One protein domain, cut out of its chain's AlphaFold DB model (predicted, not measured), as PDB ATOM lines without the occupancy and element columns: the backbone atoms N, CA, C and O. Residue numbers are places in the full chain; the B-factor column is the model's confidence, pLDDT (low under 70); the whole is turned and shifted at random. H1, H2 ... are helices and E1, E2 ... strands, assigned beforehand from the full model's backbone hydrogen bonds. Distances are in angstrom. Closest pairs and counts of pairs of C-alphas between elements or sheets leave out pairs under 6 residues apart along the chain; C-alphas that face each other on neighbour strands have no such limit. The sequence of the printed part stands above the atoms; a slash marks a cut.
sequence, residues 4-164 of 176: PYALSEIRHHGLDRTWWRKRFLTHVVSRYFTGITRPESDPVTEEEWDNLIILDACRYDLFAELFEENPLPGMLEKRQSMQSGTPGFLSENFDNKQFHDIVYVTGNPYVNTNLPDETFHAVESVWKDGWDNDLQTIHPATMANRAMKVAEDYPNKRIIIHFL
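What this domain is: This is residues 4 to 164 of the 176 residues of an uncharacterized protein of Halorubrum lacusprofundi (strain ATCC 49239 / DSM 5036 / JCM 8891 / ACAM 34) (UniProt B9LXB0). A twisted sheet of four parallel strands has one face covered by the long helix H6, while short H5 only grazes the sheet and touches H4. H1 and H2 lie off the sheet beyond the last residues of its strands, and H3 lies off it beyond the edge strand E1. The printed part has 161 residues, with six named helices and four named strands in the order H1 H2 E1 H3 H4 E2 H5 E3 H6 E4; the sheet's order is E1 E4 E2 E3. The class is mixed, and the whole is compact, with a radius of gyration of the C-alphas of 16.5 A and spans of 47 by 40 by 38 A.

How they stand to each other: Start with H1, residues 4 to 13, and H2, residues 17 to 27: they are close but not clearly touching, the closest C-alphas being those of His 13 and Trp 19, 6.6 A apart. They run opposite ways at a steep tilt of 38 degrees. Next find the edge strand E1, residues 51 to 55, parallel to E4, residues 158 to 163, at 14 degrees; N 52 and O 159 are 2.8 A apart, within hydrogen-bond range. H3, residues 60 to 69, is apart from H4, residues 86 to 94. E2, residues 99 to 106, bends by 72 degrees at residue 102 and is parallel to E4 at 23 degrees, with N 103 and O 158 2.8 A apart. H5, residues 111 to 114, grazes the sheet with residues 111 to 112 and touches H4, the closest C-alphas being those of Pro 87 and Asn 114, 6.5 A apart. The other edge strand, E3, residues 120 to 125, is parallel to E2 at 7 degrees, with N 104 and O 122 2.9 A apart. E2, H5 and E3 make a strand-helix-strand unit, two parallel neighbour strands with a helix between, with a right-handed crossover. H6, residues 140 to 153, is on one face of the sheet in two layers, helix over sheet, at a height of 9.0 A; it lies over E4 and E2 and runs along the strands, at 13 degrees to E4 on the local plane. Its closest C-alpha pair with E2 is Ala 147 and Val 105, 6.3 A. E1, H3 H4, E2 and E3, H6, E4 are split units, their strands not neighbours, both with right-handed crossovers. In H2, H3, H4 and H6 every O i to N i+4 pair is within hydrogen-bond range, in H1 5 of 6; H5 is too short for such a pair.

Where its parts are: Find C-alpha 4 at (-3.407, 54.537, 2.831), where H1 begins. H2 is 15.8 A long from first to last C-alpha, and E2 15.7 A. H6 runs 19.9 A from C-alpha 140 at (4.491, 42.097, 22.395). E4, 16.4 A long, ends at C-alpha 163, (3.867, 35.140, 20.020).

The domain as a whole: The C-alphas of Pro 4 and Pro 39, the two farthest apart, are 49.1 A apart. The printed part has no cut; the links H2 to E1, H3 to H4 and E3 to H6 are long. Residues 69 to 74, of which 69 belongs to H3, stand free. Mean pLDDT of the printed part is 79.5, and it is under 70 at residues 4 to 40, 133 and 135.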
ATOM      1  N   PRO A   4      -1.950  54.417   2.983       34.59
ATOM      2  CA  PRO A   4      -3.407  54.537   2.831       34.59
ATOM      3  C   PRO A   4      -4.055  53.376   2.061       34.59
ATOM      4  O   PRO A   4      -5.229  53.076   2.262       34.59
ATOM      5  N   TYR A   5      -3.298  52.713   1.182       37.69
ATOM      6  CA  TYR A   5      -3.810  51.629   0.339       37.69
ATOM      7  C   TYR A   5      -4.032  50.350   1.161       37.69
ATOM      8  O   TYR A   5      -5.098  49.738   1.083       37.69
ATOM      9  N   ALA A   6      -3.071  50.027   2.034       36.12
ATOM     10  CA  ALA A   6      -3.146  48.883   2.942       36.12
ATOM     11  C   ALA A   6      -4.341  48.978   3.911       36.12
ATOM     12  O   ALA A   6      -5.011  47.980   4.159       36.12
ATOM     13  N   LEU A   7      -4.656  50.184   4.401       39.03
ATOM     14  CA  LEU A   7      -5.785  50.433   5.307       39.03
ATOM     15  C   LEU A   7      -7.153  50.171   4.652       39.03
ATOM     16  O   LEU A   7      -8.057  49.652   5.308       39.03
ATOM     17  N   SER A   8      -7.313  50.501   3.365       44.22
ATOM     18  CA  SER A   8      -8.577  50.264   2.652       44.22
ATOM     19  C   SER A   8      -8.811  48.780   2.350       44.22
ATOM     20  O   SER A   8      -9.934  48.296   2.487       44.22
ATOM     21  N   GLU A   9      -7.751  48.029   2.032       40.31
ATOM     22  CA  GLU A   9      -7.846  46.592   1.757       40.31
ATOM     23  C   GLU A   9      -8.157  45.780   3.021       40.31
ATOM     24  O   GLU A   9      -8.981  44.871   2.967       40.31
ATOM     25  N   ILE A  10      -7.583  46.133   4.178       46.56
ATOM     26  CA  ILE A  10      -7.832  45.435   5.454       46.56
ATOM     27  C   ILE A  10      -9.305  45.541   5.870       46.56
ATOM     28  O   ILE A  10      -9.905  44.556   6.299       46.56
ATOM     29  N   ARG A  11      -9.924  46.713   5.690       47.38
ATOM     30  CA  ARG A  11     -11.352  46.909   5.983       47.38
ATOM     31  C   ARG A  11     -12.257  46.093   5.051       47.38
ATOM     32  O   ARG A  11     -13.345  45.703   5.464       47.38
ATOM     33  N   HIS A  12     -11.817  45.828   3.822       48.44
ATOM     34  CA  HIS A  12     -12.577  45.063   2.832       48.44
ATOM     35  C   HIS A  12     -12.340  43.547   2.897       48.44
ATOM     36  O   HIS A  12     -13.250  42.786   2.577       48.44
ATOM     37  N   HIS A  13     -11.167  43.102   3.352       50.28
ATOM     38  CA  HIS A  13     -10.760  41.692   3.369       50.28
ATOM     39  C   HIS A  13     -10.541  41.121   4.777       50.28
ATOM     40  O   HIS A  13     -10.106  39.982   4.911       50.28
ATOM     41  N   GLY A  14     -10.864  41.862   5.842       46.47
ATOM     42  CA  GLY A  14     -10.649  41.437   7.233       46.47
ATOM     43  C   GLY A  14     -11.296  40.097   7.611       46.47
ATOM     44  O   GLY A  14     -10.791  39.404   8.489       46.47
ATOM     45  N   LEU A  15     -12.366  39.701   6.913       50.66
ATOM     46  CA  LEU A  15     -13.056  38.412   7.085       50.66
ATOM     47  C   LEU A  15     -12.531  37.300   6.155       50.66
ATOM     48  O   LEU A  15     -12.922  36.141   6.287       50.66
ATOM     49  N   ASP A  16     -11.648  37.629   5.213       58.44
ATOM     50  CA  ASP A  16     -11.123  36.707   4.213       58.44
ATOM     51  C   ASP A  16      -9.880  35.973   4.756       58.44
ATOM     52  O   ASP A  16      -8.748  36.470   4.742       58.44
ATOM     53  N   ARG A  17     -10.104  34.739   5.231       54.03
ATOM     54  CA  ARG A  17      -9.062  33.818   5.732       54.03
ATOM     55  C   ARG A  17      -7.952  33.578   4.700       54.03
ATOM     56  O   ARG A  17      -6.786  33.418   5.063       54.03
ATOM     57  N   THR A  18      -8.289  33.552   3.413       53.12
ATOM     58  CA  THR A  18      -7.344  33.328   2.312       53.12
ATOM     59  C   THR A  18      -6.466  34.544   2.033       53.12
ATOM     60  O   THR A  18      -5.279  34.380   1.733       53.12
ATOM     61  N   TRP A  19      -7.000  35.755   2.189       58.25
ATOM     62  CA  TRP A  19      -6.249  37.001   2.034       58.25
ATOM     63  C   TRP A  19      -5.163  37.149   3.109       58.25
ATOM     64  O   TRP A  19      -3.991  37.358   2.779       58.25
ATOM     65  N   TRP A  20      -5.512  36.922   4.380       53.53
ATOM     66  CA  TRP A  20      -4.551  36.941   5.490       53.53
ATOM     67  C   TRP A  20      -3.505  35.831   5.386       53.53
ATOM     68  O   TRP A  20      -2.312  36.098   5.550       53.53
ATOM     69  N   ARG A  21      -3.916  34.613   5.002       54.62
ATOM     70  CA  ARG A  21      -2.992  33.505   4.708       54.62
ATOM     71  C   ARG A  21      -1.981  33.897   3.633       54.62
ATOM     72  O   ARG A  21      -0.791  33.652   3.803       54.62
ATOM     73  N   LYS A  22      -2.423  34.534   2.545       53.31
ATOM     74  CA  LYS A  22      -1.544  34.989   1.458       53.31
ATOM     75  C   LYS A  22      -0.594  36.094   1.922       53.31
ATOM     76  O   LYS A  22       0.583  36.064   1.565       53.31
ATOM     77  N   ARG A  23      -1.069  37.038   2.737       56.88
ATOM     78  CA  ARG A  23      -0.264  38.154   3.256       56.88
ATOM     79  C   ARG A  23       0.821  37.672   4.221       56.88
ATOM     80  O   ARG A  23       1.972  38.053   4.038       56.88
ATOM     81  N   PHE A  24       0.492  36.767   5.142       52.44
ATOM     82  CA  PHE A  24       1.462  36.148   6.051       52.44
ATOM     83  C   PHE A  24       2.444  35.230   5.300       52.44
ATOM     84  O   PHE A  24       3.650  35.395   5.441       52.44
ATOM     85  N   LEU A  25       1.972  34.360   4.392       50.38
ATOM     86  CA  LEU A  25       2.843  33.541   3.526       50.38
ATOM     87  C   LEU A  25       3.837  34.387   2.712       50.38
ATOM     88  O   LEU A  25       4.998  34.013   2.593       50.38
ATOM     89  N   THR A  26       3.402  35.537   2.184       49.06
ATOM     90  CA  THR A  26       4.266  36.426   1.381       49.06
ATOM     91  C   THR A  26       5.372  37.083   2.213       49.06
ATOM     92  O   THR A  26       6.456  37.315   1.685       49.06
ATOM     93  N   HIS A  27       5.119  37.385   3.491       45.47
ATOM     94  CA  HIS A  27       6.067  38.128   4.334       45.47
ATOM     95  C   HIS A  27       6.867  37.236   5.295       45.47
ATOM     96  O   HIS A  27       7.909  37.668   5.781       45.47
ATOM     97  N   VAL A  28       6.402  36.013   5.573       48.97
ATOM     98  CA  VAL A  28       6.908  35.191   6.686       48.97
ATOM     99  C   VAL A  28       7.402  33.821   6.221       48.97
ATOM    100  O   VAL A  28       8.471  33.388   6.642       48.97
ATOM    101  N   VAL A  29       6.691  33.116   5.331       46.47
ATOM    102  CA  VAL A  29       6.973  31.684   5.116       46.47
ATOM    103  C   VAL A  29       7.003  31.284   3.640       46.47
ATOM    104  O   VAL A  29       5.977  31.003   3.029       46.47
ATOM    105  N   SER A  30       8.224  31.144   3.105       37.59
ATOM    106  CA  SER A  30       8.500  30.493   1.810       37.59
ATOM    107  C   SER A  30       9.593  29.407   1.868       37.59
ATOM    108  O   SER A  30      10.002  28.918   0.815       37.59
ATOM    109  N   ARG A  31      10.120  29.006   3.039       38.25
ATOM    110  CA  ARG A  31      11.332  28.151   3.064       38.25
ATOM    111  C   ARG A  31      11.400  26.973   4.033       38.25
ATOM    112  O   ARG A  31      12.396  26.261   3.990       38.25
ATOM    113  N   TYR A  32      10.378  26.698   4.838       47.69
ATOM    114  CA  TYR A  32      10.506  25.685   5.890       47.69
ATOM    115  C   TYR A  32       9.283  24.783   5.978       47.69
ATOM    116  O   TYR A  32       8.420  25.043   6.799       47.69
ATOM    117  N   PHE A  33       9.215  23.724   5.164       47.22
ATOM    118  CA  PHE A  33       8.337  22.581   5.441       47.22
ATOM    119  C   PHE A  33       8.929  21.283   4.879       47.22
ATOM    120  O   PHE A  33       9.042  21.122   3.666       47.22
ATOM    121  N   THR A  34       9.254  20.341   5.763       43.38
ATOM    122  CA  THR A  34       9.345  18.907   5.460       43.38
ATOM    123  C   THR A  34       8.635  18.149   6.581       43.38
ATOM    124  O   THR A  34       9.003  18.266   7.745       43.38
ATOM    125  N   GLY A  35       7.574  17.417   6.230       43.66
ATOM    126  CA  GLY A  35       6.744  16.656   7.168       43.66
ATOM    127  C   GLY A  35       7.420  15.356   7.585       43.66
ATOM    128  O   GLY A  35       7.248  14.329   6.933       43.66
ATOM    129  N   ILE A  36       8.214  15.413   8.651       46.75
ATOM    130  CA  ILE A  36       8.753  14.231   9.327       46.75
ATOM    131  C   ILE A  36       8.503  14.418  10.819       46.75
ATOM    132  O   ILE A  36       9.148  15.262  11.445       46.75
ATOM    133  N   THR A  37       7.582  13.642  11.384       49.75
ATOM    134  CA  THR A  37       7.504  13.419  12.828       49.75
ATOM    135  C   THR A  37       8.739  12.648  13.268       49.75
ATOM    136  O   THR A  37       9.096  11.624  12.680       49.75
ATOM    137  N   ARG A  38       9.453  13.172  14.265       57.84
ATOM    138  CA  ARG A  38      10.668  12.540  14.786       57.84
ATOM    139  C   ARG A  38      10.336  11.793  16.081       57.84
ATOM    140  O   ARG A  38       9.705  12.404  16.940       57.84
ATOM    141  N   PRO A  39      10.788  10.537  16.257       56.53
ATOM    142  CA  PRO A  39      10.498   9.737  17.451       56.53
ATOM    143  C   PRO A  39      11.036  10.317  18.773       56.53
ATOM    144  O   PRO A  39      10.644   9.849  19.830       56.53
ATOM    145  N   GLU A  40      11.911  11.324  18.721       69.38
ATOM    146  CA  GLU A  40      12.515  11.994  19.886       69.38
ATOM    147  C   GLU A  40      11.916  13.393  20.132       69.38
ATOM    148  O   GLU A  40      12.633  14.317  20.503       69.38
ATOM    149  N   SER A  41      10.643  13.610  19.798       81.88
ATOM    150  CA  SER A  41       9.987  14.911  19.997       81.88
ATOM    151  C   SER A  41       9.135  14.890  21.263       81.88
ATOM    152  O   SER A  41       8.562  13.853  21.579       81.88
ATOM    153  N   ASP A  42       9.032  16.031  21.939       85.62
ATOM    154  CA  ASP A  42       8.290  16.222  23.184       85.62
ATOM    155  C   ASP A  42       6.935  16.899  22.873       85.62
ATOM    156  O   ASP A  42       6.903  18.103  22.573       85.62
ATOM    157  N   PRO A  43       5.799  16.170  22.879       89.62
ATOM    158  CA  PRO A  43       4.493  16.764  22.618       89.62
ATOM    159  C   PRO A  43       4.068  17.650  23.788       89.62
ATOM    160  O   PRO A  43       3.970  17.195  24.927       89.62
ATOM    161  N   VAL A  44       3.698  18.902  23.514       92.31
ATOM    162  CA  VAL A  44       3.304  19.839  24.586       92.31
ATOM    163  C   VAL A  44       2.021  19.407  25.294       92.31
ATOM    164  O   VAL A  44       1.730  19.864  26.390       92.31
ATOM    165  N   THR A  45       1.231  18.536  24.670       90.75
ATOM    166  CA  THR A  45      -0.018  18.016  25.233       90.75
ATOM    167  C   THR A  45       0.186  16.936  26.292       90.75
ATOM    168  O   THR A  45      -0.769  16.623  26.995       90.75
ATOM    169  N   GLU A  46       1.378  16.339  26.363       90.00
ATOM    170  CA  GLU A  46       1.729  15.285  27.329       90.00
ATOM    171  C   GLU A  46       2.465  15.837  28.559       90.00
ATOM    172  O   GLU A  46       2.643  15.123  29.541       90.00
ATOM    173  N   GLU A  47       2.856  17.110  28.516       89.44
ATOM    174  CA  GLU A  47       3.520  17.815  29.609       89.44
ATOM    175  C   GLU A  47       2.503  18.516  30.524       89.44
ATOM    176  O   GLU A  47       1.441  18.975  30.087       89.44
ATOM    177  N   GLU A  48       2.861  18.648  31.801       91.75
ATOM    178  CA  GLU A  48       2.050  19.321  32.820       91.75
ATOM    179  C   GLU A  48       2.406  20.813  32.891       91.75
ATOM    180  O   GLU A  48       3.535  21.185  33.215       91.75
ATOM    181  N   TRP A  49       1.444  21.683  32.587       95.12
ATOM    182  CA  TRP A  49       1.601  23.140  32.642       95.12
ATOM    183  C   TRP A  49       0.246  23.847  32.757       95.12
ATOM    184  O   TRP A  49      -0.755  23.386  32.211       95.12
ATOM    185  N   ASP A  50       0.239  25.013  33.407       95.62
ATOM    186  CA  ASP A  50      -0.927  25.910  33.452       95.62
ATOM    187  C   ASP A  50      -0.905  26.923  32.300       95.62
ATOM    188  O   ASP A  50      -1.914  27.175  31.644       95.62
ATOM    189  N   ASN A  51       0.272  27.493  32.016       96.19
ATOM    190  CA  ASN A  51       0.474  28.482  30.961       96.19
ATOM    191  C   ASN A  51       1.695  28.108  30.113       96.19
ATOM    192  O   ASN A  51       2.806  28.016  30.633       96.19
ATOM    193  N   LEU A  52       1.497  27.943  28.806       95.81
ATOM    194  CA  LEU A  52       2.549  27.662  27.834       95.81
ATOM    195  C   LEU A  52       2.794  28.894  26.958       95.81
ATOM    196  O   LEU A  52       1.930  29.290  26.177       95.81
ATOM    197  N   ILE A  53       3.989  29.476  27.046       94.69
ATOM    198  CA  ILE A  53       4.401  30.624  26.227       94.69
ATOM    199  C   ILE A  53       5.268  30.128  25.068       94.69
ATOM    200  O   ILE A  53       6.318  29.530  25.285       94.69
ATOM    201  N   ILE A  54       4.845  30.401  23.833       92.50
ATOM    202  CA  ILE A  54       5.544  30.008  22.605       92.50
ATOM    203  C   ILE A  54       6.066  31.259  21.898       92.50
ATOM    204  O   ILE A  54       5.312  32.203  21.654       92.50
ATOM    205  N   LEU A  55       7.350  31.237  21.536       89.81
ATOM    206  CA  LEU A  55       8.026  32.281  20.766       89.81
ATOM    207  C   LEU A  55       8.454  31.708  19.401       89.81
ATOM    208  O   LEU A  55       9.429  30.957  19.334       89.81
ATOM    209  N   ASP A  56       7.752  32.058  18.316       81.88
ATOM    210  CA  ASP A  56       7.852  31.407  16.986       81.88
ATOM    211  C   ASP A  56       9.288  31.335  16.406       81.88
ATOM    212  O   ASP A  56       9.625  30.417  15.662       81.88
ATOM    213  N   ALA A  57      10.156  32.299  16.724       73.88
ATOM    214  CA  ALA A  57      11.518  32.397  16.175       73.88
ATOM    215  C   ALA A  57      12.619  32.449  17.254       73.88
ATOM    216  O   ALA A  57      13.720  32.951  17.008       73.88
ATOM    217  N   CYS A  58      12.331  31.970  18.467       81.44
ATOM    218  CA  CYS A  58      13.301  31.980  19.558       81.44
ATOM    219  C   CYS A  58      14.270  30.802  19.435       81.44
ATOM    220  O   CYS A  58      13.912  29.648  19.673       81.44
ATOM    221  N   ARG A  59      15.523  31.085  19.069       85.88
ATOM    222  CA  ARG A  59      16.569  30.062  19.090       85.88
ATOM    223  C   ARG A  59      16.996  29.778  20.527       85.88
ATOM    224  O   ARG A  59      17.225  30.703  21.300       85.88
ATOM    225  N   TYR A  60      17.150  28.496  20.842       89.62
ATOM    226  CA  TYR A  60      17.548  28.049  22.174       89.62
ATOM    227  C   TYR A  60      18.903  28.612  22.618       89.62
ATOM    228  O   TYR A  60      19.035  29.015  23.763       89.62
ATOM    229  N   ASP A  61      19.896  28.654  21.725       89.88
ATOM    230  CA  ASP A  61      21.241  29.142  22.053       89.88
ATOM    231  C   ASP A  61      21.230  30.615  22.471       89.88
ATOM    232  O   ASP A  61      21.741  30.951  23.533       89.88
ATOM    233  N   LEU A  62      20.540  31.466  21.708       89.25
ATOM    234  CA  LEU A  62      20.373  32.878  22.058       89.25
ATOM    235  C   LEU A  62      19.578  33.066  23.359       89.25
ATOM    236  O   LEU A  62      19.894  33.940  24.162       89.25
ATOM    237  N   PHE A  63      18.531  32.267  23.573       91.00
ATOM    238  CA  PHE A  63      17.760  32.335  24.814       91.00
ATOM    239  C   PHE A  63      18.594  31.905  26.024       91.00
ATOM    240  O   PHE A  63      18.474  32.515  27.081       91.00
ATOM    241  N   ALA A  64      19.445  30.888  25.870       93.44
ATOM    242  CA  ALA A  64      20.332  30.422  26.927       93.44
ATOM    243  C   ALA A  64      21.333  31.509  27.344       93.44
ATOM    244  O   ALA A  64      21.459  31.770  28.535       93.44
ATOM    245  N   GLU A  65      21.953  32.198  26.381       92.81
ATOM    246  CA  GLU A  65      22.832  33.348  26.652       92.81
ATOM    247  C   GLU A  65      22.092  34.450  27.434       92.81
ATOM    248  O   GLU A  65      22.561  34.908  28.473       92.81
ATOM    249  N   LEU A  66      20.883  34.822  26.996       91.81
ATOM    250  CA  LEU A  66      20.068  35.829  27.689       91.81
ATOM    251  C   LEU A  66      19.636  35.387  29.094       91.81
ATOM    252  O   LEU A  66      19.556  36.221  29.994       91.81
ATOM    253  N   PHE A  67      19.349  34.098  29.286       93.12
ATOM    254  CA  PHE A  67      18.966  33.535  30.578       93.12
ATOM    255  C   PHE A  67      20.144  33.506  31.560       93.12
ATOM    256  O   PHE A  67      19.945  33.731  32.750       93.12
ATOM    257  N   GLU A  68      21.370  33.270  31.086       92.81
ATOM    258  CA  GLU A  68      22.579  33.367  31.914       92.81
ATOM    259  C   GLU A  68      22.826  34.805  32.393       92.81
ATOM    260  O   GLU A  68      23.171  35.018  33.556       92.81
ATOM    261  N   GLU A  69      22.608  35.797  31.525       94.25
ATOM    262  CA  GLU A  69      22.755  37.215  31.874       94.25
ATOM    263  C   GLU A  69      21.618  37.729  32.770       94.25
ATOM    264  O   GLU A  69      21.852  38.514  33.690       94.25
ATOM    265  N   ASN A  70      20.382  37.307  32.492       93.00
ATOM    266  CA  ASN A  70      19.161  37.776  33.146       93.00
ATOM    267  C   ASN A  70      18.222  36.592  33.441       93.00
ATOM    268  O   ASN A  70      17.244  36.377  32.714       93.00
ATOM    269  N   PRO A  71      18.491  35.816  34.505       89.81
ATOM    270  CA  PRO A  71      17.739  34.604  34.784       89.81
ATOM    271  C   PRO A  71      16.295  34.917  35.165       89.81
ATOM    272  O   PRO A  71      16.011  35.722  36.056       89.81
ATOM    273  N   LEU A  72      15.374  34.216  34.508       90.00
ATOM    274  CA  LEU A  72      13.983  34.146  34.940       90.00
ATOM    275  C   LEU A  72      13.852  33.099  36.059       90.00
ATOM    276  O   LEU A  72      14.628  32.140  36.092       90.00
ATOM    277  N   PRO A  73      12.873  33.232  36.970       93.44
ATOM    278  CA  PRO A  73      12.594  32.188  37.949       93.44
ATOM    279  C   PRO A  73      12.315  30.847  37.259       93.44
ATOM    280  O   PRO A  73      11.423  30.762  36.417       93.44
ATOM    281  N   GLY A  74      13.057  29.801  37.633       91.56
ATOM    282  CA  GLY A  74      12.862  28.446  37.115       91.56
ATOM    283  C   GLY A  74      14.154  27.781  36.648       91.56
ATOM    284  O   GLY A  74      15.251  28.149  37.065       91.56
ATOM    285  N   MET A  75      13.995  26.767  35.798       92.75
ATOM    286  CA  MET A  75      15.084  25.991  35.211       92.75
ATOM    287  C   MET A  75      15.032  26.098  33.690       92.75
ATOM    288  O   MET A  75      13.964  25.996  33.091       92.75
ATOM    289  N   LEU A  76      16.197  26.290  33.074       94.31
ATOM    290  CA  LEU A  76      16.341  26.230  31.628       94.31
ATOM    291  C   LEU A  76      16.586  24.780  31.201       94.31
ATOM    292  O   LEU A  76      17.570  24.165  31.610       94.31
ATOM    293  N   GLU A  77      15.716  24.262  30.341       91.69
ATOM    294  CA  GLU A  77      15.841  22.934  29.749       91.69
ATOM    295  C   GLU A  77      15.723  23.003  28.230       91.69
ATOM    296  O   GLU A  77      15.012  23.842  27.674       91.69
ATOM    297  N   LYS A  78      16.396  22.076  27.545       91.19
ATOM    298  CA  LYS A  78      16.256  21.896  26.102       91.19
ATOM    299  C   LYS A  78      15.247  20.787  25.820       91.19
ATOM    300  O   LYS A  78      15.441  19.662  26.270       91.19
ATOM    301  N   ARG A  79      14.231  21.098  25.017       88.38
ATOM    302  CA  ARG A  79      13.214  20.158  24.520       88.38
ATOM    303  C   ARG A  79      13.160  20.185  22.993       88.38
ATOM    304  O   ARG A  79      13.555  21.181  22.375       88.38
ATOM    305  N   GLN A  80      12.698  19.105  22.375       88.56
ATOM    306  CA  GLN A  80      12.532  19.010  20.929       88.56
ATOM    307  C   GLN A  80      11.059  19.169  20.547       88.56
ATOM    308  O   GLN A  80      10.239  18.298  20.797       88.56
ATOM    309  N   SER A  81      10.730  20.268  19.866       87.56
ATOM    310  CA  SER A  81       9.383  20.477  19.320       87.56
ATOM    311  C   SER A  81       9.010  19.401  18.292       87.56
ATOM    312  O   SER A  81       9.849  18.994  17.485       87.56
ATOM    313  N   MET A  82       7.726  19.029  18.250       87.38
ATOM    314  CA  MET A  82       7.151  18.117  17.248       87.38
ATOM    315  C   MET A  82       7.451  18.536  15.805       87.38
ATOM    316  O   MET A  82       7.641  17.688  14.933       87.38
ATOM    317  N   GLN A  83       7.491  19.847  15.546       84.69
ATOM    318  CA  GLN A  83       7.784  20.435  14.240       84.69
ATOM    319  C   GLN A  83       8.434  21.812  14.380       84.69
ATOM    320  O   GLN A  83       8.279  22.503  15.388       84.69
ATOM    321  N   SER A  84       9.145  22.228  13.333       79.31
ATOM    322  CA  SER A  84       9.852  23.514  13.286       79.31
ATOM    323  C   SER A  84       8.984  24.700  12.868       79.31
ATOM    324  O   SER A  84       9.365  25.838  13.114       79.31
ATOM    325  N   GLY A  85       7.847  24.456  12.211       80.75
ATOM    326  CA  GLY A  85       6.944  25.504  11.737       80.75
ATOM    327  C   GLY A  85       5.558  25.375  12.350       80.75
ATOM    328  O   GLY A  85       5.058  24.259  12.512       80.75
ATOM    329  N   THR A  86       4.904  26.510  12.610       84.31
ATOM    330  CA  THR A  86       3.590  26.577  13.267       84.31
ATOM    331  C   THR A  86       2.540  25.639  12.655       84.31
ATOM    332  O   THR A  86       1.891  24.934  13.420       84.31
ATOM    333  N   PRO A  87       2.382  25.523  11.315       83.44
ATOM    334  CA  PRO A  87       1.438  24.571  10.725       83.44
ATOM    335  C   PRO A  87       1.639  23.122  11.165       83.44
ATOM    336  O   PRO A  87       0.667  22.455  11.508       83.44
ATOM    337  N   GLY A  88       2.893  22.662  11.160       82.31
ATOM    338  CA  GLY A  88       3.245  21.312  11.576       82.31
ATOM    339  C   GLY A  88       3.179  21.155  13.092       82.31
ATOM    340  O   GLY A  88       2.735  20.130  13.590       82.31
ATOM    341  N   PHE A  89       3.570  22.185  13.846       89.06
ATOM    342  CA  PHE A  89       3.462  22.170  15.304       89.06
ATOM    343  C   PHE A  89       2.005  21.983  15.725       89.06
ATOM    344  O   PHE A  89       1.716  21.172  16.600       89.06
ATOM    345  N   LEU A  90       1.088  22.702  15.072       89.25
ATOM    346  CA  LEU A  90      -0.336  22.598  15.346       89.25
ATOM    347  C   LEU A  90      -0.884  21.220  14.979       89.25
ATOM    348  O   LEU A  90      -1.593  20.632  15.792       89.25
ATOM    349  N   SER A  91      -0.546  20.700  13.794       86.19
ATOM    350  CA  SER A  91      -1.060  19.400  13.364       86.19
ATOM    351  C   SER A  91      -0.562  18.266  14.258       86.19
ATOM    352  O   SER A  91      -1.349  17.457  14.727       86.19
ATOM    353  N   GLU A  92       0.734  18.231  14.560       87.62
ATOM    354  CA  GLU A  92       1.311  17.108  15.301       87.62
ATOM    355  C   GLU A  92       0.954  17.111  16.791       87.62
ATOM    356  O   GLU A  92       0.880  16.046  17.400       87.62
ATOM    357  N   ASN A  93       0.717  18.282  17.393       89.75
ATOM    358  CA  ASN A  93       0.304  18.345  18.796       89.75
ATOM    359  C   ASN A  93      -1.214  18.213  18.971       89.75
ATOM    360  O   ASN A  93      -1.657  17.581  19.927       89.75
ATOM    361  N   PHE A  94      -2.018  18.813  18.086       91.00
ATOM    362  CA  PHE A  94      -3.438  19.041  18.372       91.00
ATOM    363  C   PHE A  94      -4.419  18.408  17.382       91.00
ATOM    364  O   PHE A  94      -5.616  18.380  17.675       91.00
ATOM    365  N   ASP A  95      -3.967  17.904  16.231       83.69
ATOM    366  CA  ASP A  95      -4.887  17.351  15.237       83.69
ATOM    367  C   ASP A  95      -5.579  16.075  15.742       83.69
ATOM    368  O   ASP A  95      -5.035  15.301  16.535       83.69
ATOM    369  N   ASN A  96      -6.803  15.846  15.264       78.75
ATOM    370  CA  ASN A  96      -7.639  14.685  15.602       78.75
ATOM    371  C   ASN A  96      -7.965  14.508  17.105       78.75
ATOM    372  O   ASN A  96      -8.396  13.428  17.518       78.75
ATOM    373  N   LYS A  97      -7.796  15.551  17.926       83.38
ATOM    374  CA  LYS A  97      -8.125  15.570  19.362       83.38
ATOM    375  C   LYS A  97      -8.882  16.854  19.734       83.38
ATOM    376  O   LYS A  97      -8.915  17.817  18.971       83.38
ATOM    377  N   GLN A  98      -9.510  16.855  20.910       91.75
ATOM    378  CA  GLN A  98     -10.181  18.023  21.490       91.75
ATOM    379  C   GLN A  98      -9.559  18.358  22.847       91.75
ATOM    380  O   GLN A  98      -9.341  17.469  23.667       91.75
ATOM    381  N   PHE A  99      -9.308  19.644  23.074       94.56
ATOM    382  CA  PHE A  99      -8.646  20.219  24.244       94.56
ATOM    383  C   PHE A  99      -9.480  21.381  24.801       94.56
ATOM    384  O   PHE A  99      -9.082  22.546  24.796       94.56
ATOM    385  N   HIS A 100     -10.698  21.076  25.259       95.62
ATOM    386  CA  HIS A 100     -11.652  22.067  25.794       95.62
ATOM    387  C   HIS A 100     -11.297  22.590  27.193       95.62
ATOM    388  O   HIS A 100     -12.031  23.375  27.801       95.62
ATOM    389  N   ASP A 101     -10.179  22.146  27.736       95.62
ATOM    390  CA  ASP A 101      -9.526  22.689  28.915       95.62
ATOM    391  C   ASP A 101      -8.476  23.761  28.568       95.62
ATOM    392  O   ASP A 101      -8.001  24.435  29.477       95.62
ATOM    393  N   ILE A 102      -8.170  23.964  27.279       97.19
ATOM    394  CA  ILE A 102      -7.186  24.937  26.791       97.19
ATOM    395  C   ILE A 102      -7.873  26.141  26.132       97.19
ATOM    396  O   ILE A 102      -8.756  25.978  25.287       97.19
ATOM    397  N   VAL A 103      -7.409  27.351  26.452       97.56
ATOM    398  CA  VAL A 103      -7.655  28.574  25.671       97.56
ATOM    399  C   VAL A 103      -6.382  28.959  24.920       97.56
ATOM    400  O   VAL A 103      -5.298  29.018  25.498       97.56
ATOM    401  N   TYR A 104      -6.498  29.224  23.619       96.94
ATOM    402  CA  TYR A 104      -5.353  29.520  22.760       96.94
ATOM    403  C   TYR A 104      -5.320  31.003  22.376       96.94
ATOM    404  O   TYR A 104      -6.124  31.464  21.570       96.94
ATOM    405  N   VAL A 105      -4.356  31.759  22.897       96.75
ATOM    406  CA  VAL A 105      -4.104  33.164  22.546       96.75
ATOM    407  C   VAL A 105      -3.008  33.222  21.492       96.75
ATOM    408  O   VAL A 105      -1.909  32.713  21.702       96.75
ATOM    409  N   THR A 106      -3.273  33.826  20.337       92.56
ATOM    410  CA  THR A 106      -2.339  33.743  19.209       92.56
ATOM    411  C   THR A 106      -2.229  35.014  18.384       92.56
ATOM    412  O   THR A 106      -3.221  35.613  17.960       92.56
ATOM    413  N   GLY A 107      -0.982  35.373  18.082       87.12
ATOM    414  CA  GLY A 107      -0.656  36.312  17.019       87.12
ATOM    415  C   GLY A 107      -0.550  35.658  15.639       87.12
ATOM    416  O   GLY A 107      -0.403  36.359  14.645       87.12
ATOM    417  N   ASN A 108      -0.618  34.330  15.549       82.88
ATOM    418  CA  ASN A 108      -0.378  33.585  14.321       82.88
ATOM    419  C   ASN A 108      -1.703  33.132  13.670       82.88
ATOM    420  O   ASN A 108      -2.462  32.371  14.277       82.88
ATOM    421  N   PRO A 109      -1.997  33.536  12.418       78.94
ATOM    422  CA  PRO A 109      -3.261  33.200  11.765       78.94
ATOM    423  C   PRO A 109      -3.439  31.701  11.494       78.94
ATOM    424  O   PRO A 109      -4.573  31.261  11.299       78.94
ATOM    425  N   TYR A 110      -2.362  30.903  11.507       77.75
ATOM    426  CA  TYR A 110      -2.448  29.467  11.235       77.75
ATOM    427  C   TYR A 110      -3.280  28.700  12.259       77.75
ATOM    428  O   TYR A 110      -3.921  27.720  11.886       77.75
ATOM    429  N   VAL A 111      -3.346  29.160  13.512       78.94
ATOM    430  CA  VAL A 111      -4.179  28.523  14.547       78.94
ATOM    431  C   VAL A 111      -5.640  28.477  14.109       78.94
ATOM    432  O   VAL A 111      -6.307  27.462  14.267       78.94
ATOM    433  N   ASN A 112      -6.115  29.540  13.458       78.50
ATOM    434  CA  ASN A 112      -7.480  29.622  12.955       78.50
ATOM    435  C   ASN A 112      -7.697  28.902  11.620       78.50
ATOM    436  O   ASN A 112      -8.832  28.850  11.158       78.50
ATOM    437  N   THR A 113      -6.656  28.441  10.919       73.88
ATOM    438  CA  THR A 113      -6.799  27.814   9.590       73.88
ATOM    439  C   THR A 113      -6.440  26.340   9.553       73.88
ATOM    440  O   THR A 113      -6.874  25.658   8.627       73.88
ATOM    441  N   ASN A 114      -5.640  25.865  10.505       74.31
ATOM    442  CA  ASN A 114      -5.075  24.520  10.483       74.31
ATOM    443  C   ASN A 114      -5.795  23.532  11.395       74.31
ATOM    444  O   ASN A 114      -5.606  22.336  11.217       74.31
ATOM    445  N   LEU A 115      -6.593  24.018  12.343       80.19
ATOM    446  CA  LEU A 115      -7.329  23.186  13.286       80.19
ATOM    447  C   LEU A 115      -8.840  23.416  13.125       80.19
ATOM    448  O   LEU A 115      -9.242  24.522  12.743       80.19
ATOM    449  N   PRO A 116      -9.678  22.396  13.379       82.81
ATOM    450  CA  PRO A 116     -11.117  22.579  13.546       82.81
ATOM    451  C   PRO A 116     -11.442  23.635  14.614       82.81
ATOM    452  O   PRO A 116     -10.755  23.729  15.629       82.81
ATOM    453  N   ASP A 117     -12.522  24.397  14.420       78.62
ATOM    454  CA  ASP A 117     -12.904  25.481  15.345       78.62
ATOM    455  C   ASP A 117     -13.169  24.969  16.782       78.62
ATOM    456  O   ASP A 117     -12.913  25.678  17.750       78.62
ATOM    457  N   GLU A 118     -13.591  23.708  16.918       86.75
ATOM    458  CA  GLU A 118     -13.913  23.039  18.189       86.75
ATOM    459  C   GLU A 118     -12.711  22.318  18.836       86.75
ATOM    460  O   GLU A 118     -12.891  21.494  19.735       86.75
ATOM    461  N   THR A 119     -11.477  22.551  18.370       92.88
ATOM    462  CA  THR A 119     -10.287  21.908  18.956       92.88
ATOM    463  C   THR A 119      -9.976  22.434  20.356       92.88
ATOM    464  O   THR A 119      -9.571  21.651  21.209       92.88
ATOM    465  N   PHE A 120     -10.180  23.725  20.622       95.31
ATOM    466  CA  PHE A 120      -9.896  24.359  21.917       95.31
ATOM    467  C   PHE A 120     -11.178  24.866  22.576       95.31
ATOM    468  O   PHE A 120     -12.211  24.973  21.924       95.31
ATOM    469  N   HIS A 121     -11.115  25.222  23.862       95.81
ATOM    470  CA  HIS A 121     -12.231  25.899  24.529       95.81
ATOM    471  C   HIS A 121     -12.573  27.227  23.846       95.81
ATOM    472  O   HIS A 121     -13.738  27.554  23.643       95.81
ATOM    473  N   ALA A 122     -11.532  27.998  23.536       95.25
ATOM    474  CA  ALA A 122     -11.616  29.268  22.841       95.25
ATOM    475  C   ALA A 122     -10.276  29.582  22.164       95.25
ATOM    476  O   ALA A 122      -9.219  29.117  22.599       95.25
ATOM    477  N   VAL A 123     -10.326  30.403  21.114       94.62
ATOM    478  CA  VAL A 123      -9.141  30.932  20.427       94.62
ATOM    479  C   VAL A 123      -9.223  32.458  20.380       94.62
ATOM    480  O   VAL A 123     -10.070  33.013  19.678       94.62
ATOM    481  N   GLU A 124      -8.318  33.134  21.087       95.00
ATOM    482  CA  GLU A 124      -8.158  34.591  21.072       95.00
ATOM    483  C   GLU A 124      -7.154  34.985  19.978       95.00
ATOM    484  O   GLU A 124      -5.931  34.918  20.134       95.00
ATOM    485  N   SER A 125      -7.690  35.376  18.823       91.62
ATOM    486  CA  SER A 125      -6.925  35.750  17.629       91.62
ATOM    487  C   SER A 125      -6.496  37.220  17.658       91.62
ATOM    488  O   SER A 125      -7.070  38.047  16.947       91.62
ATOM    489  N   VAL A 126      -5.452  37.545  18.420       89.69
ATOM    490  CA  VAL A 126      -4.947  38.924  18.586       89.69
ATOM    491  C   VAL A 126      -4.521  39.559  17.257       89.69
ATOM    492  O   VAL A 126      -4.560  40.772  17.089       89.69
ATOM    493  N   TRP A 127      -4.150  38.757  16.261       82.25
ATOM    494  CA  TRP A 127      -3.783  39.255  14.934       82.25
ATOM    495  C   TRP A 127      -4.923  39.943  14.174       82.25
ATOM    496  O   TRP A 127      -4.648  40.699  13.243       82.25
ATOM    497  N   LYS A 128      -6.186  39.702  14.546       80.94
ATOM    498  CA  LYS A 128      -7.346  40.291  13.861       80.94
ATOM    499  C   LYS A 128      -7.476  41.792  14.116       80.94
ATOM    500  O   LYS A 128      -7.938  42.512  13.234       80.94
ATOM    501  N   ASP A 129      -7.094  42.254  15.302       82.06
ATOM    502  CA  ASP A 129      -7.321  43.628  15.759       82.06
ATOM    503  C   ASP A 129      -6.124  44.262  16.493       82.06
ATOM    504  O   ASP A 129      -6.133  45.463  16.752       82.06
ATOM    505  N   GLY A 130      -5.076  43.493  16.788       79.94
ATOM    506  CA  GLY A 130      -3.841  43.944  17.434       79.94
ATOM    507  C   GLY A 130      -2.676  44.231  16.479       79.94
ATOM    508  O   GLY A 130      -1.560  44.456  16.946       79.94
ATOM    509  N   TRP A 131      -2.902  44.188  15.164       76.69
ATOM    510  CA  TRP A 131      -1.862  44.418  14.157       76.69
ATOM    511  C   TRP A 131      -1.405  45.882  14.121       76.69
ATOM    512  O   TRP A 131      -2.211  46.790  13.906       76.69
ATOM    513  N   ASP A 132      -0.098  46.101  14.247       74.81
ATOM    514  CA  ASP A 132       0.540  47.402  14.083       74.81
ATOM    515  C   ASP A 132       1.100  47.534  12.655       74.81
ATOM    516  O   ASP A 132       1.921  46.733  12.193       74.81
ATOM    517  N   ASN A 133       0.632  48.550  11.926       68.81
ATOM    518  CA  ASN A 133       1.036  48.788  10.540       68.81
ATOM    519  C   ASN A 133       2.436  49.395  10.408       68.81
ATOM    520  O   ASN A 133       3.057  49.223   9.361       68.81
ATOM    521  N   ASP A 134       2.944  50.081  11.422       70.62
ATOM    522  CA  ASP A 134       4.282  50.666  11.373       70.62
ATOM    523  C   ASP A 134       5.326  49.584  11.660       70.62
ATOM    524  O   ASP A 134       6.331  49.467  10.955       70.62
ATOM    525  N   LEU A 135       5.032  48.719  12.631       66.75
ATOM    526  CA  LEU A 135       5.889  47.595  13.008       66.75
ATOM    527  C   LEU A 135       5.709  46.363  12.109       66.75
ATOM    528  O   LEU A 135       6.519  45.441  12.158       66.75
ATOM    529  N   GLN A 136       4.658  46.330  11.281       70.88
ATOM    530  CA  GLN A 136       4.286  45.166  10.461       70.88
ATOM    531  C   GLN A 136       4.205  43.867  11.292       70.88
ATOM    532  O   GLN A 136       4.583  42.790  10.828       70.88
ATOM    533  N   THR A 137       3.743  43.976  12.539       75.00
ATOM    534  CA  THR A 137       3.569  42.861  13.477       75.00
ATOM    535  C   THR A 137       2.627  43.272  14.610       75.00
ATOM    536  O   THR A 137       2.191  44.416  14.687       75.00
ATOM    537  N   ILE A 138       2.296  42.351  15.508       82.25
ATOM    538  CA  ILE A 138       1.546  42.653  16.734       82.25
ATOM    539  C   ILE A 138       2.548  43.041  17.813       82.25
ATOM    540  O   ILE A 138       3.506  42.309  18.038       82.25
ATOM    541  N   HIS A 139       2.340  44.146  18.521       85.88
ATOM    542  CA  HIS A 139       3.253  44.522  19.600       85.88
ATOM    543  C   HIS A 139       3.258  43.461  20.730       85.88
ATOM    544  O   HIS A 139       2.179  43.024  21.143       85.88
ATOM    545  N   PRO A 140       4.423  43.073  21.297       87.69
ATOM    546  CA  PRO A 140       4.491  42.097  22.395       87.69
ATOM    547  C   PRO A 140       3.613  42.465  23.591       87.69
ATOM    548  O   PRO A 140       2.936  41.608  24.149       87.69
ATOM    549  N   ALA A 141       3.556  43.754  23.941       89.62
ATOM    550  CA  ALA A 141       2.678  44.233  25.011       89.62
ATOM    551  C   ALA A 141       1.187  44.003  24.701       89.62
ATOM    552  O   ALA A 141       0.421  43.686  25.604       89.62
ATOM    553  N   THR A 142       0.764  44.100  23.435       90.81
ATOM    554  CA  THR A 142      -0.621  43.801  23.037       90.81
ATOM    555  C   THR A 142      -0.934  42.322  23.242       90.81
ATOM    556  O   THR A 142      -1.973  42.000  23.816       90.81
ATOM    557  N   MET A 143      -0.021  41.429  22.840       92.31
ATOM    558  CA  MET A 143      -0.137  39.989  23.104       92.31
ATOM    559  C   MET A 143      -0.195  39.691  24.607       92.31
ATOM    560  O   MET A 143      -1.093  38.979  25.047       92.31
ATOM    561  N   ALA A 144       0.712  40.272  25.398       93.69
ATOM    562  CA  ALA A 144       0.763  40.073  26.846       93.69
ATOM    563  C   ALA A 144      -0.517  40.564  27.541       93.69
ATOM    564  O   ALA A 144      -1.100  39.838  28.339       93.69
ATOM    565  N   ASN A 145      -1.011  41.754  27.188       95.50
ATOM    566  CA  ASN A 145      -2.249  42.301  27.749       95.50
ATOM    567  C   ASN A 145      -3.469  41.436  27.414       95.50
ATOM    568  O   ASN A 145      -4.326  41.220  28.269       95.50
ATOM    569  N   ARG A 146      -3.549  40.916  26.183       95.75
ATOM    570  CA  ARG A 146      -4.609  39.978  25.788       95.75
ATOM    571  C   ARG A 146      -4.509  38.663  26.555       95.75
ATOM    572  O   ARG A 146      -5.525  38.183  27.039       95.75
ATOM    573  N   ALA A 147      -3.304  38.123  26.716       96.44
ATOM    574  CA  ALA A 147      -3.082  36.905  27.484       96.44
ATOM    575  C   ALA A 147      -3.480  37.064  28.959       96.44
ATOM    576  O   ALA A 147      -4.175  36.201  29.487       96.44
ATOM    577  N   MET A 148      -3.118  38.182  29.599       96.94
ATOM    578  CA  MET A 148      -3.524  38.475  30.980       96.94
ATOM    579  C   MET A 148      -5.045  38.550  31.118       96.94
ATOM    580  O   MET A 148      -5.607  37.917  32.004       96.94
ATOM    581  N   LYS A 149      -5.722  39.241  30.194       97.50
ATOM    582  CA  LYS A 149      -7.188  39.294  30.185       97.50
ATOM    583  C   LYS A 149      -7.818  37.907  30.029       97.50
ATOM    584  O   LYS A 149      -8.759  37.576  30.736       97.50
ATOM    585  N   VAL A 150      -7.286  37.078  29.134       97.56
ATOM    586  CA  VAL A 150      -7.757  35.696  28.961       97.56
ATOM    587  C   VAL A 150      -7.539  34.874  30.234       97.56
ATOM    588  O   VAL A 150      -8.410  34.094  30.602       97.56
ATOM    589  N   ALA A 151      -6.427  35.067  30.942       97.12
ATOM    590  CA  ALA A 151      -6.196  34.402  32.222       97.12
ATOM    591  C   ALA A 151      -7.200  34.823  33.306       97.12
ATOM    592  O   ALA A 151      -7.630  33.985  34.099       97.12
ATOM    593  N   GLU A 152      -7.620  36.089  33.312       97.38
ATOM    594  CA  GLU A 152      -8.682  36.588  34.193       97.38
ATOM    595  C   GLU A 152     -10.063  36.028  33.818       97.38
ATOM    596  O   GLU A 152     -10.819  35.612  34.697       97.38
ATOM    597  N   ASP A 153     -10.386  35.982  32.522       97.69
ATOM    598  CA  ASP A 153     -11.676  35.504  32.007       97.69
ATOM    599  C   ASP A 153     -11.825  33.970  32.135       97.69
ATOM    600  O   ASP A 153     -12.938  33.452  32.278       97.69
ATOM    601  N   TYR A 154     -10.708  33.231  32.126       97.00
ATOM    602  CA  TYR A 154     -10.664  31.765  32.147       97.00
ATOM    603  C   TYR A 154      -9.722  31.204  33.234       97.00
ATOM    604  O   TYR A 154      -8.796  30.455  32.922       97.00
ATOM    605  N   PRO A 155      -9.982  31.457  34.532       96.06
ATOM    606  CA  PRO A 155      -9.033  31.169  35.617       96.06
ATOM    607  C   PRO A 155      -8.777  29.674  35.876       96.06
ATOM    608  O   PRO A 155      -7.832  29.326  36.572       96.06
ATOM    609  N   ASN A 156      -9.626  28.787  35.346       96.25
ATOM    610  CA  ASN A 156      -9.527  27.331  35.519       96.25
ATOM    611  C   ASN A 156      -9.159  26.610  34.211       96.25
ATOM    612  O   ASN A 156      -9.482  25.432  34.041       96.25
ATOM    613  N   LYS A 157      -8.599  27.331  33.238       97.25
ATOM    614  CA  LYS A 157      -8.200  26.785  31.940       97.25
ATOM    615  C   LYS A 157      -6.696  26.899  31.777       97.25
ATOM    616  O   LYS A 157      -6.090  27.870  32.217       97.25
ATOM    617  N   ARG A 158      -6.124  25.919  31.088       97.94
ATOM    618  CA  ARG A 158      -4.755  26.000  30.593       97.94
ATOM    619  C   ARG A 158      -4.693  27.017  29.458       97.94
ATOM    620  O   ARG A 158      -5.632  27.109  28.665       97.94
ATOM    621  N   ILE A 159      -3.608  27.776  29.350       98.25
ATOM    622  CA  ILE A 159      -3.498  28.847  28.349       98.25
ATOM    623  C   ILE A 159      -2.246  28.655  27.508       98.25
ATOM    624  O   ILE A 159      -1.137  28.595  28.033       98.25
ATOM    625  N   ILE A 160      -2.415  28.598  26.188       97.56
ATOM    626  CA  ILE A 160      -1.298  28.667  25.241       97.56
ATOM    627  C   ILE A 160      -1.216  30.093  24.713       97.56
ATOM    628  O   ILE A 160      -2.199  30.616  24.197       97.56
ATOM    629  N   ILE A 161      -0.044  30.716  24.811       96.75
ATOM    630  CA  ILE A 161       0.205  32.093  24.384       96.75
ATOM    631  C   ILE A 161       1.280  32.067  23.303       96.75
ATOM    632  O   ILE A 161       2.461  31.883  23.583       96.75
ATOM    633  N   HIS A 162       0.867  32.253  22.055       93.50
ATOM    634  CA  HIS A 162       1.729  32.097  20.892       93.50
ATOM    635  C   HIS A 162       2.085  33.450  20.272       93.50
ATOM    636  O   HIS A 162       1.291  34.055  19.539       93.50
ATOM    637  N   PHE A 163       3.295  33.917  20.568       90.06
ATOM    638  CA  PHE A 163       3.867  35.140  20.020       90.06
ATOM    639  C   PHE A 163       4.457  34.891  18.633       90.06
ATOM    640  O   PHE A 163       5.176  33.918  18.416       90.06
ATOM    641  N   LEU A 164       4.227  35.837  17.717       79.00
ATOM    642  CA  LEU A 164       4.943  35.890  16.439       79.00
ATOM    643  C   LEU A 164       6.403  36.321  16.613       79.00
ATOM    644  O   LEU A 164       7.238  36.101  15.739       79.00
TER     645      LEU A 164